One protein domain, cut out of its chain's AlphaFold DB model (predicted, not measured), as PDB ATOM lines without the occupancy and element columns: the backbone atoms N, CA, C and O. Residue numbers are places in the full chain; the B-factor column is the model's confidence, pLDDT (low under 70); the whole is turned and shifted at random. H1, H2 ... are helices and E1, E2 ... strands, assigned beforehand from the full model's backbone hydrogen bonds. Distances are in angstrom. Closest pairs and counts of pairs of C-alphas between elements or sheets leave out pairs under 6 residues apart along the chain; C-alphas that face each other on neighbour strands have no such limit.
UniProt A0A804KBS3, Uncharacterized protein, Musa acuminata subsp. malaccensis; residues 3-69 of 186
ATOM      1  N   SER A   3     -11.057 -21.588   7.461       88.00
ATOM      2  CA  SER A   3     -11.902 -21.475   6.271       88.00
ATOM      3  C   SER A   3     -11.338 -20.529   5.208       88.00
ATOM      4  O   SER A   3     -11.359 -20.864   4.027       88.00
ATOM      5  N   GLY A   4     -10.688 -19.428   5.606       90.62
ATOM      6  CA  GLY A   4      -9.978 -18.542   4.670       90.62
ATOM      7  C   GLY A   4      -8.742 -19.176   4.016       90.62
ATOM      8  O   GLY A   4      -8.274 -18.695   2.990       90.62
ATOM      9  N   ALA A   5      -8.227 -20.271   4.581       93.12
ATOM     10  CA  ALA A   5      -7.114 -21.048   4.041       93.12
ATOM     11  C   ALA A   5      -7.577 -22.308   3.276       93.12
ATOM     12  O   ALA A   5      -6.758 -23.177   2.969       93.12
ATOM     13  N   GLY A   6      -8.877 -22.427   2.976       93.38
ATOM     14  CA  GLY A   6      -9.443 -23.538   2.202       93.38
ATOM     15  C   GLY A   6      -9.743 -24.803   3.010       93.38
ATOM     16  O   GLY A   6      -9.824 -25.885   2.428       93.38
ATOM     17  N   TYR A   7      -9.885 -24.695   4.334       94.94
ATOM     18  CA  TYR A   7     -10.324 -25.803   5.185       94.94
ATOM     19  C   TYR A   7     -11.811 -25.682   5.527       94.94
ATOM     20  O   TYR A   7     -12.285 -24.618   5.905       94.94
ATOM     21  N   SER A   8     -12.546 -26.781   5.477       93.31
ATOM     22  CA  SER A   8     -13.946 -26.842   5.888       93.31
ATOM     23  C   SER A   8     -14.055 -27.278   7.347       93.31
ATOM     24  O   SER A   8     -13.464 -28.288   7.737       93.31
ATOM     25  N   HIS A   9     -14.826 -26.538   8.146       94.00
ATOM     26  CA  HIS A   9     -15.216 -26.947   9.495       94.00
ATOM     27  C   HIS A   9     -16.282 -28.039   9.366       94.00
ATOM     28  O   HIS A   9     -17.448 -27.734   9.144       94.00
ATOM     29  N   TYR A  10     -15.891 -29.315   9.369       94.81
ATOM     30  CA  TYR A  10     -16.820 -30.416   9.064       94.81
ATOM     31  C   TYR A  10     -17.526 -30.962  10.317       94.81
ATOM     32  O   TYR A  10     -18.619 -31.529  10.219       94.81
ATOM     33  N   GLU A  11     -16.926 -30.767  11.490       94.69
ATOM     34  CA  GLU A  11     -17.466 -31.095  12.812       94.69
ATOM     35  C   GLU A  11     -16.936 -30.132  13.872       94.69
ATOM     36  O   GLU A  11     -15.890 -29.529  13.666       94.69
ATOM     37  N   ILE A  12     -17.658 -30.035  14.989       93.31
ATOM     38  CA  ILE A  12     -17.527 -29.085  16.105       93.31
ATOM     39  C   ILE A  12     -16.098 -28.707  16.529       93.31
ATOM     40  O   ILE A  12     -15.883 -27.604  17.027       93.31
ATOM     41  N   SER A  13     -15.137 -29.618  16.402       91.56
ATOM     42  CA  SER A  13     -13.772 -29.453  16.906       91.56
ATOM     43  C   SER A  13     -12.684 -29.539  15.837       91.56
ATOM     44  O   SER A  13     -11.514 -29.323  16.162       91.56
ATOM     45  N   SER A  14     -13.030 -29.827  14.575       94.75
ATOM     46  CA  SER A  14     -12.026 -30.091  13.539       94.75
ATOM     47  C   SER A  14     -12.351 -29.506  12.176       94.75
ATOM     48  O   SER A  14     -13.464 -29.563  11.652       94.75
ATOM     49  N   TYR A  15     -11.280 -29.056  11.534       95.50
ATOM     50  CA  TYR A  15     -11.266 -28.593  10.160       95.50
ATOM     51  C   TYR A  15     -10.480 -29.578   9.300       95.50
ATOM     52  O   TYR A  15      -9.476 -30.137   9.742       95.50
ATOM     53  N   CYS A  16     -10.879 -29.755   8.046       95.88
ATOM     54  CA  CYS A  16     -10.118 -30.548   7.086       95.88
ATOM     55  C   CYS A  16     -10.164 -29.921   5.693       95.88
ATOM     56  O   CYS A  16     -10.996 -29.065   5.405       95.88
ATOM     57  N   LYS A  17      -9.263 -30.350   4.808       95.06
ATOM     58  CA  LYS A  17      -9.457 -30.120   3.372       95.06
ATOM     59  C   LYS A  17     -10.550 -31.053   2.861       95.06
ATOM     60  O   LYS A  17     -10.799 -32.095   3.467       95.06
ATOM     61  N   ASP A  18     -11.158 -30.691   1.740       90.56
ATOM     62  CA  ASP A  18     -12.150 -31.535   1.076       90.56
ATOM     63  C   ASP A  18     -11.634 -32.976   0.907       90.56
ATOM     64  O   ASP A  18     -10.501 -33.187   0.455       90.56
ATOM     65  N   ARG A  19     -12.460 -33.957   1.292       92.06
ATOM     66  CA  ARG A  19     -12.167 -35.405   1.300       92.06
ATOM     67  C   ARG A  19     -11.129 -35.900   2.318       92.06
ATOM     68  O   ARG A  19     -10.713 -37.058   2.239       92.06
ATOM     69  N   TYR A  20     -10.696 -35.057   3.255       96.00
ATOM     70  CA  TYR A  20      -9.785 -35.425   4.349       96.00
ATOM     71  C   TYR A  20     -10.473 -35.434   5.719       96.00
ATOM     72  O   TYR A  20      -9.822 -35.253   6.749       96.00
ATOM     73  N   GLU A  21     -11.787 -35.645   5.754       96.38
ATOM     74  CA  GLU A  21     -12.529 -35.780   7.000       96.38
ATOM     75  C   GLU A  21     -12.024 -36.989   7.802       96.38
ATOM     76  O   GLU A  21     -11.818 -38.088   7.269       96.38
ATOM     77  N   CYS A  22     -11.862 -36.817   9.118       96.19
ATOM     78  CA  CYS A  22     -11.476 -37.920   9.988       96.19
ATOM     79  C   CYS A  22     -12.590 -38.973  10.028       96.19
ATOM     80  O   CYS A  22     -13.652 -38.762  10.622       96.19
ATOM     81  N   LYS A  23     -12.327 -40.144   9.436       94.81
ATOM     82  CA  LYS A  23     -13.274 -41.269   9.425       94.81
ATOM     83  C   LYS A  23     -13.669 -41.703  10.836       94.81
ATOM     84  O   LYS A  23     -14.826 -42.029  11.049       94.81
ATOM     85  N   HIS A  24     -12.732 -41.680  11.786       93.12
ATOM     86  CA  HIS A  24     -12.990 -42.051  13.178       93.12
ATOM     87  C   HIS A  24     -13.981 -41.089  13.850       93.12
ATOM     88  O   HIS A  24     -14.999 -41.543  14.363       93.12
ATOM     89  N   ASN A  25     -13.762 -39.771  13.752       94.88
ATOM     90  CA  ASN A  25     -14.690 -38.772  14.301       94.88
ATOM     91  C   ASN A  25     -16.070 -38.890  13.641       94.88
ATOM     92  O   ASN A  25     -17.087 -38.907  14.326       94.88
ATOM     93  N   LEU A  26     -16.108 -39.030  12.311       93.75
ATOM     94  CA  LEU A  26     -17.365 -39.189  11.582       93.75
ATOM     95  C   LEU A  26     -18.114 -40.471  11.953       93.75
ATOM     96  O   LEU A  26     -19.340 -40.460  11.929       93.75
ATOM     97  N   THR A  27     -17.430 -41.563  12.300       93.62
ATOM     98  CA  THR A  27     -18.098 -42.773  12.803       93.62
ATOM     99  C   THR A  27     -18.905 -42.461  14.062       93.62
ATOM    100  O   THR A  27     -20.071 -42.841  14.122       93.62
ATOM    101  N   TYR A  28     -18.342 -41.707  15.013       91.38
ATOM    102  CA  TYR A  28     -19.072 -41.296  16.215       91.38
ATOM    103  C   TYR A  28     -20.194 -40.307  15.903       91.38
ATOM    104  O   TYR A  28     -21.336 -40.539  16.287       91.38
ATOM    105  N   TRP A  29     -19.895 -39.230  15.172       93.25
ATOM    106  CA  TRP A  29     -20.874 -38.170  14.919       93.25
ATOM    107  C   TRP A  29     -22.025 -38.588  14.001       93.25
ATOM    108  O   TRP A  29     -23.103 -38.015  14.071       93.25
ATOM    109  N   LEU A  30     -21.829 -39.599  13.153       90.56
ATOM    110  CA  LEU A  30     -22.899 -40.178  12.337       90.56
ATOM    111  C   LEU A  30     -23.603 -41.351  13.035       90.56
ATOM    112  O   LEU A  30     -24.325 -42.088  12.366       90.56
ATOM    113  N   ASN A  31     -23.358 -41.542  14.336       89.56
ATOM    114  CA  ASN A  31     -23.892 -42.631  15.152       89.56
ATOM    115  C   ASN A  31     -23.735 -44.011  14.485       89.56
ATOM    116  O   ASN A  31     -24.658 -44.821  14.461       89.56
ATOM    117  N   ARG A  32     -22.583 -44.269  13.858       91.19
ATOM    118  CA  ARG A  32     -22.301 -45.560  13.216       91.19
ATOM    119  C   ARG A  32     -21.747 -46.535  14.241       91.19
ATOM    120  O   ARG A  32     -21.083 -46.132  15.193       91.19
ATOM    121  N   SER A  33     -21.968 -47.825  14.012       92.25
ATOM    122  CA  SER A  33     -21.431 -48.851  14.899       92.25
ATOM    123  C   SER A  33     -19.903 -48.817  14.960       92.25
ATOM    124  O   SER A  33     -19.220 -48.666  13.944       92.25
ATOM    125  N   PHE A  34     -19.371 -48.993  16.163       93.38
ATOM    126  CA  PHE A  34     -17.949 -49.106  16.442       93.38
ATOM    127  C   PHE A  34     -17.721 -50.065  17.609       93.38
ATOM    128  O   PHE A  34     -18.546 -50.188  18.515       93.38
ATOM    129  N   TYR A  35     -16.559 -50.708  17.619       92.94
ATOM    130  CA  TYR A  35     -16.125 -51.536  18.733       92.94
ATOM    131  C   TYR A  35     -14.847 -50.953  19.316       92.94
ATOM    132  O   TYR A  35     -13.825 -50.868  18.635       92.94
ATOM    133  N   GLY A  36     -14.913 -50.509  20.567       92.69
ATOM    134  CA  GLY A  36     -13.724 -50.110  21.310       92.69
ATOM    135  C   GLY A  36     -12.997 -51.334  21.855       92.69
ATOM    136  O   GLY A  36     -13.619 -52.366  22.095       92.69
ATOM    137  N   PHE A  37     -11.701 -51.210  22.111       91.50
ATOM    138  CA  PHE A  37     -10.913 -52.227  22.806       91.50
ATOM    139  C   PHE A  37     -10.202 -51.596  23.999       91.50
ATOM    140  O   PHE A  37      -9.881 -50.408  23.975       91.50
ATOM    141  N   GLY A  38      -9.932 -52.403  25.023       93.75
ATOM    142  CA  GLY A  38      -9.159 -51.976  26.184       93.75
ATOM    143  C   GLY A  38      -9.991 -51.484  27.366       93.75
ATOM    144  O   GLY A  38     -11.221 -51.363  27.312       93.75
ATOM    145  N   LEU A  39      -9.264 -51.196  28.444       95.38
ATOM    146  CA  LEU A  39      -9.762 -50.684  29.715       95.38
ATOM    147  C   LEU A  39     -10.636 -49.438  29.512       95.38
ATOM    148  O   LEU A  39     -10.217 -48.476  28.874       95.38
ATOM    149  N   GLY A  40     -11.854 -49.449  30.056       94.31
ATOM    150  CA  GLY A  40     -12.781 -48.315  30.009       94.31
ATOM    151  C   GLY A  40     -13.364 -47.985  28.632       94.31
ATOM    152  O   GLY A  40     -14.090 -46.998  28.510       94.31
ATOM    153  N   SER A  41     -13.066 -48.779  27.603       94.50
ATOM    154  CA  SER A  41     -13.575 -48.541  26.253       94.50
ATOM    155  C   SER A  41     -15.090 -48.730  26.171       94.50
ATOM    156  O   SER A  41     -15.646 -49.658  26.761       94.50
ATOM    157  N   ALA A  42     -15.748 -47.880  25.389       92.69
ATOM    158  CA  ALA A  42     -17.138 -48.055  24.991       92.69
ATOM    159  C   ALA A  42     -17.221 -48.720  23.613       92.69
ATOM    160  O   ALA A  42     -16.278 -48.659  22.821       92.69
ATOM    161  N   SER A  43     -18.354 -49.339  23.322       91.81
ATOM    162  CA  SER A  43     -18.726 -49.834  21.999       91.81
ATOM    163  C   SER A  43     -20.182 -49.488  21.720       91.81
ATOM    164  O   SER A  43     -20.981 -49.360  22.648       91.81
ATOM    165  N   TYR A  44     -20.507 -49.363  20.439       89.69
ATOM    166  CA  TYR A  44     -21.866 -49.212  19.945       89.69
ATOM    167  C   TYR A  44     -22.077 -50.189  18.791       89.69
ATOM    168  O   TYR A  44     -21.482 -50.022  17.729       89.69
ATOM    169  N   ILE A  45     -22.874 -51.235  18.992       88.50
ATOM    170  CA  ILE A  45     -23.147 -52.261  17.975       88.50
ATOM    171  C   ILE A  45     -24.635 -52.570  17.987       88.50
ATOM    172  O   ILE A  45     -25.177 -52.815  19.056       88.50
ATOM    173  N   ASN A  46     -25.264 -52.603  16.806       82.12
ATOM    174  CA  ASN A  46     -26.682 -52.950  16.642       82.12
ATOM    175  C   ASN A  46     -27.585 -52.181  17.621       82.12
ATOM    176  O   ASN A  46     -28.369 -52.775  18.350       82.12
ATOM    177  N   ASP A  47     -27.384 -50.863  17.686       77.75
ATOM    178  CA  ASP A  47     -28.107 -49.946  18.574       77.75
ATOM    179  C   ASP A  47     -27.923 -50.174  20.084       77.75
ATOM    180  O   ASP A  47     -28.566 -49.522  20.901       77.75
ATOM    181  N   MET A  48     -26.957 -51.007  20.476       80.81
ATOM    182  CA  MET A  48     -26.605 -51.255  21.871       80.81
ATOM    183  C   MET A  48     -25.286 -50.596  22.239       80.81
ATOM    184  O   MET A  48     -24.263 -50.785  21.572       80.81
ATOM    185  N   ARG A  49     -25.291 -49.860  23.352       85.56
ATOM    186  CA  ARG A  49     -24.086 -49.294  23.959       85.56
ATOM    187  C   ARG A  49     -23.661 -50.117  25.154       85.56
ATOM    188  O   ARG A  49     -24.458 -50.392  26.041       85.56
ATOM    189  N   PHE A  50     -22.380 -50.441  25.209       87.25
ATOM    190  CA  PHE A  50     -21.787 -51.103  26.362       87.25
ATOM    191  C   PHE A  50     -20.374 -50.589  26.593       87.25
ATOM    192  O   PHE A  50     -19.690 -50.138  25.673       87.25
ATOM    193  N   SER A  51     -19.942 -50.633  27.848       91.50
ATOM    194  CA  SER A  51     -18.619 -50.179  28.264       91.50
ATOM    195  C   SER A  51     -17.888 -51.274  29.016       91.50
ATOM    196  O   SER A  51     -18.495 -52.135  29.648       91.50
ATOM    197  N   ARG A  52     -16.563 -51.234  28.943       91.62
ATOM    198  CA  ARG A  52     -15.677 -52.117  29.700       91.62
ATOM    199  C   ARG A  52     -15.402 -51.486  31.063       91.62
ATOM    200  O   ARG A  52     -15.454 -50.254  31.173       91.62
ATOM    201  N   PRO A  53     -15.073 -52.287  32.091       94.25
ATOM    202  CA  PRO A  53     -14.672 -51.744  33.380       94.25
ATOM    203  C   PRO A  53     -13.549 -50.722  33.227       94.25
ATOM    204  O   PRO A  53     -12.682 -50.862  32.365       94.25
ATOM    205  N   ARG A  54     -13.582 -49.670  34.049       95.81
ATOM    206  CA  ARG A  54     -12.600 -48.573  33.999       95.81
ATOM    207  C   ARG A  54     -11.411 -48.799  34.926       95.81
ATOM    208  O   ARG A  54     -10.388 -48.140  34.761       95.81
ATOM    209  N   ARG A  55     -11.533 -49.701  35.905       96.88
ATOM    210  CA  ARG A  55     -10.446 -50.050  36.827       96.88
ATOM    211  C   ARG A  55      -9.720 -51.292  36.339       96.88
ATOM    212  O   ARG A  55     -10.363 -52.254  35.935       96.88
ATOM    213  N   LEU A  56      -8.388 -51.270  36.418       96.75
ATOM    214  CA  LEU A  56      -7.536 -52.330  35.880       96.75
ATOM    215  C   LEU A  56      -7.937 -53.717  36.397       96.75
ATOM    216  O   LEU A  56      -8.217 -54.594  35.592       96.75
ATOM    217  N   LYS A  57      -8.070 -53.873  37.720       97.25
ATOM    218  CA  LYS A  57      -8.450 -55.150  38.339       97.25
ATOM    219  C   LYS A  57      -9.801 -55.677  37.834       97.25
ATOM    220  O   LYS A  57      -9.925 -56.845  37.498       97.25
ATOM    221  N   GLU A  58     -10.806 -54.806  37.745       95.50
ATOM    222  CA  GLU A  58     -12.143 -55.175  37.258       95.50
ATOM    223  C   GLU A  58     -12.110 -55.560  35.769       95.50
ATOM    224  O   GLU A  58     -12.852 -56.434  35.329       95.50
ATOM    225  N   TYR A  59     -11.246 -54.915  34.983       95.50
ATOM    226  CA  TYR A  59     -11.066 -55.225  33.568       95.50
ATOM    227  C   TYR A  59     -10.323 -56.539  33.348       95.50
ATOM    228  O   TYR A  59     -10.735 -57.307  32.489       95.50
ATOM    229  N   GLU A  60      -9.283 -56.829  34.131       95.44
ATOM    230  CA  GLU A  60      -8.601 -58.129  34.119       95.44
ATOM    231  C   GLU A  60      -9.586 -59.260  34.441       95.44
ATOM    232  O   GLU A  60      -9.700 -60.220  33.682       95.44
ATOM    233  N   GLU A  61     -10.384 -59.104  35.503       94.06
ATOM    234  CA  GLU A  61     -11.450 -60.052  35.850       94.06
ATOM    235  C   GLU A  61     -12.488 -60.197  34.723       94.06
ATOM    236  O   GLU A  61     -12.971 -61.298  34.458       94.06
ATOM    237  N   TRP A  62     -12.840 -59.101  34.045       92.25
ATOM    238  CA  TRP A  62     -13.757 -59.122  32.903       92.25
ATOM    239  C   TRP A  62     -13.168 -59.843  31.686       92.25
ATOM    240  O   TRP A  62     -13.885 -60.608  31.046       92.25
ATOM    241  N   VAL A  63     -11.879 -59.648  31.386       93.06
ATOM    242  CA  VAL A  63     -11.182 -60.350  30.296       93.06
ATOM    243  C   VAL A  63     -11.145 -61.850  30.572       93.06
ATOM    244  O   VAL A  63     -11.536 -62.616  29.698       93.06
ATOM    245  N   HIS A  64     -10.789 -62.272  31.789       93.38
ATOM    246  CA  HIS A  64     -10.798 -63.693  32.151       93.38
ATOM    247  C   HIS A  64     -12.192 -64.318  32.011       93.38
ATOM    248  O   HIS A  64     -12.347 -65.355  31.374       93.38
ATOM    249  N   LYS A  65     -13.241 -63.642  32.499       91.38
ATOM    250  CA  LYS A  65     -14.623 -64.111  32.303       91.38
ATOM    251  C   LYS A  65     -15.014 -64.189  30.826       91.38
ATOM    252  O   LYS A  65     -15.826 -65.037  30.466       91.38
ATOM    253  N   LEU A  66     -14.508 -63.286  29.982       89.06
ATOM    254  CA  LEU A  66     -14.789 -63.290  28.547       89.06
ATOM    255  C   LEU A  66     -14.121 -64.490  27.863       89.06
ATOM    256  O   LEU A  66     -14.767 -65.144  27.047       89.06
ATOM    257  N   GLU A  67     -12.869 -64.791  28.216       90.12
ATOM    258  CA  GLU A  67     -12.133 -65.973  27.740       90.12
ATOM    259  C   GLU A  67     -12.839 -67.278  28.134       90.12
ATOM    260  O   GLU A  67     -12.941 -68.194  27.318       90.12
ATOM    261  N   ASP A  68     -13.418 -67.317  29.336       90.12
ATOM    262  CA  ASP A  68     -14.196 -68.451  29.846       90.12
ATOM    263  C   ASP A  68     -15.627 -68.534  29.264       90.12
ATOM    264  O   ASP A  68     -16.384 -69.451  29.591       90.12
ATOM    265  N   GLY A  69     -16.039 -67.583  28.414       83.69
ATOM    266  CA  GLY A  69     -17.384 -67.532  27.821       83.69
ATOM    267  C   GLY A  69     -18.501 -67.145  28.801       83.69
ATOM    268  O   GLY A  69     -19.676 -67.379  28.525       83.69
TER     269      GLY A  69
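AT A GLANCE: This is residues 3 to 69 of the 186 residues of an uncharacterized protein of Musa acuminata subsp. malaccensis (UniProt A0A804KBS3). The printed part is a drawn-out string of small pieces set one after another: a short hairpin of E1 and E2 towards one end, the short helix H1 next, then a long link, a second hairpin of E3 and E4, and the helix H2 at the far end. The pieces do not gather round a shared core, and the last residues, 64 to 69, stick out. The printed part has 67 residues with two named helices and four named strands, in the order E1, E2, H1, E3, E4, H2; the strands make two antiparallel sheets of two, and the class is mixed, helices and strands. The whole is extended, a rod spanning 55 by 25 by 15 A, with a radius of gyration of the C-alphas of 17.1 A.

IN THESE COORDINATES: Start at Ser 3 and go on to C-alpha 8 at (-13.946, -26.842, 5.888), where E1 begins; it holds residues 8 to 11. E2 follows at residues 14 to 16. Find C-alpha 23 at (-13.274, -41.269, 9.425); from there H1 runs through residues 23 to 29, 9.9 A long. Look next at residues 42 to 45 for E3, 10.2 A long, and at residues 48 to 51 for E4, 10.3 A long. H2 holds residues 56 to 67, 16.5 A from first to last C-alpha, and ends at C-alpha 67 at (-12.133, -65.973, 27.740).

HOW THE PARTS SIT: Begin with the hairpin of E1 and E2, antiparallel at 141 degrees between their directions. C-alphas 9 and 15 face each other at 4.3 A, and N 8 and O 16 are within hydrogen-bond range at 2.8 A. E1 and H1 are apart, but only just: their closest C-alphas are 8.1 A from each other. Farther along, E3 and E4 form the second hairpin, antiparallel at 160 degrees. There C-alphas 42 and 51 face each other at 4.2 A, with N 43 and O 50 within hydrogen-bond range at 2.8 A. E1 and E2 are apart from E3, E4 and H2, and H1 and H2 are apart too. In H1 and H2, each O i to N i+4 pair is within hydrogen-bond range.

THE WHOLE: The C-alphas farthest apart are those of Gly 4 and Asp 68, at 56.1 A. The printed part has no cut. The link from H1 to E3, residues 30 to 41, is long; those from E1 to E2, E3 to E4 and E4 to H2 are tight, and that from E2 to H1 is short. Residues 64 to 69, of which 64 to 67 belong to H2, stand free. The mean pLDDT of the printed part is 92.3, and no printed residue is under 70.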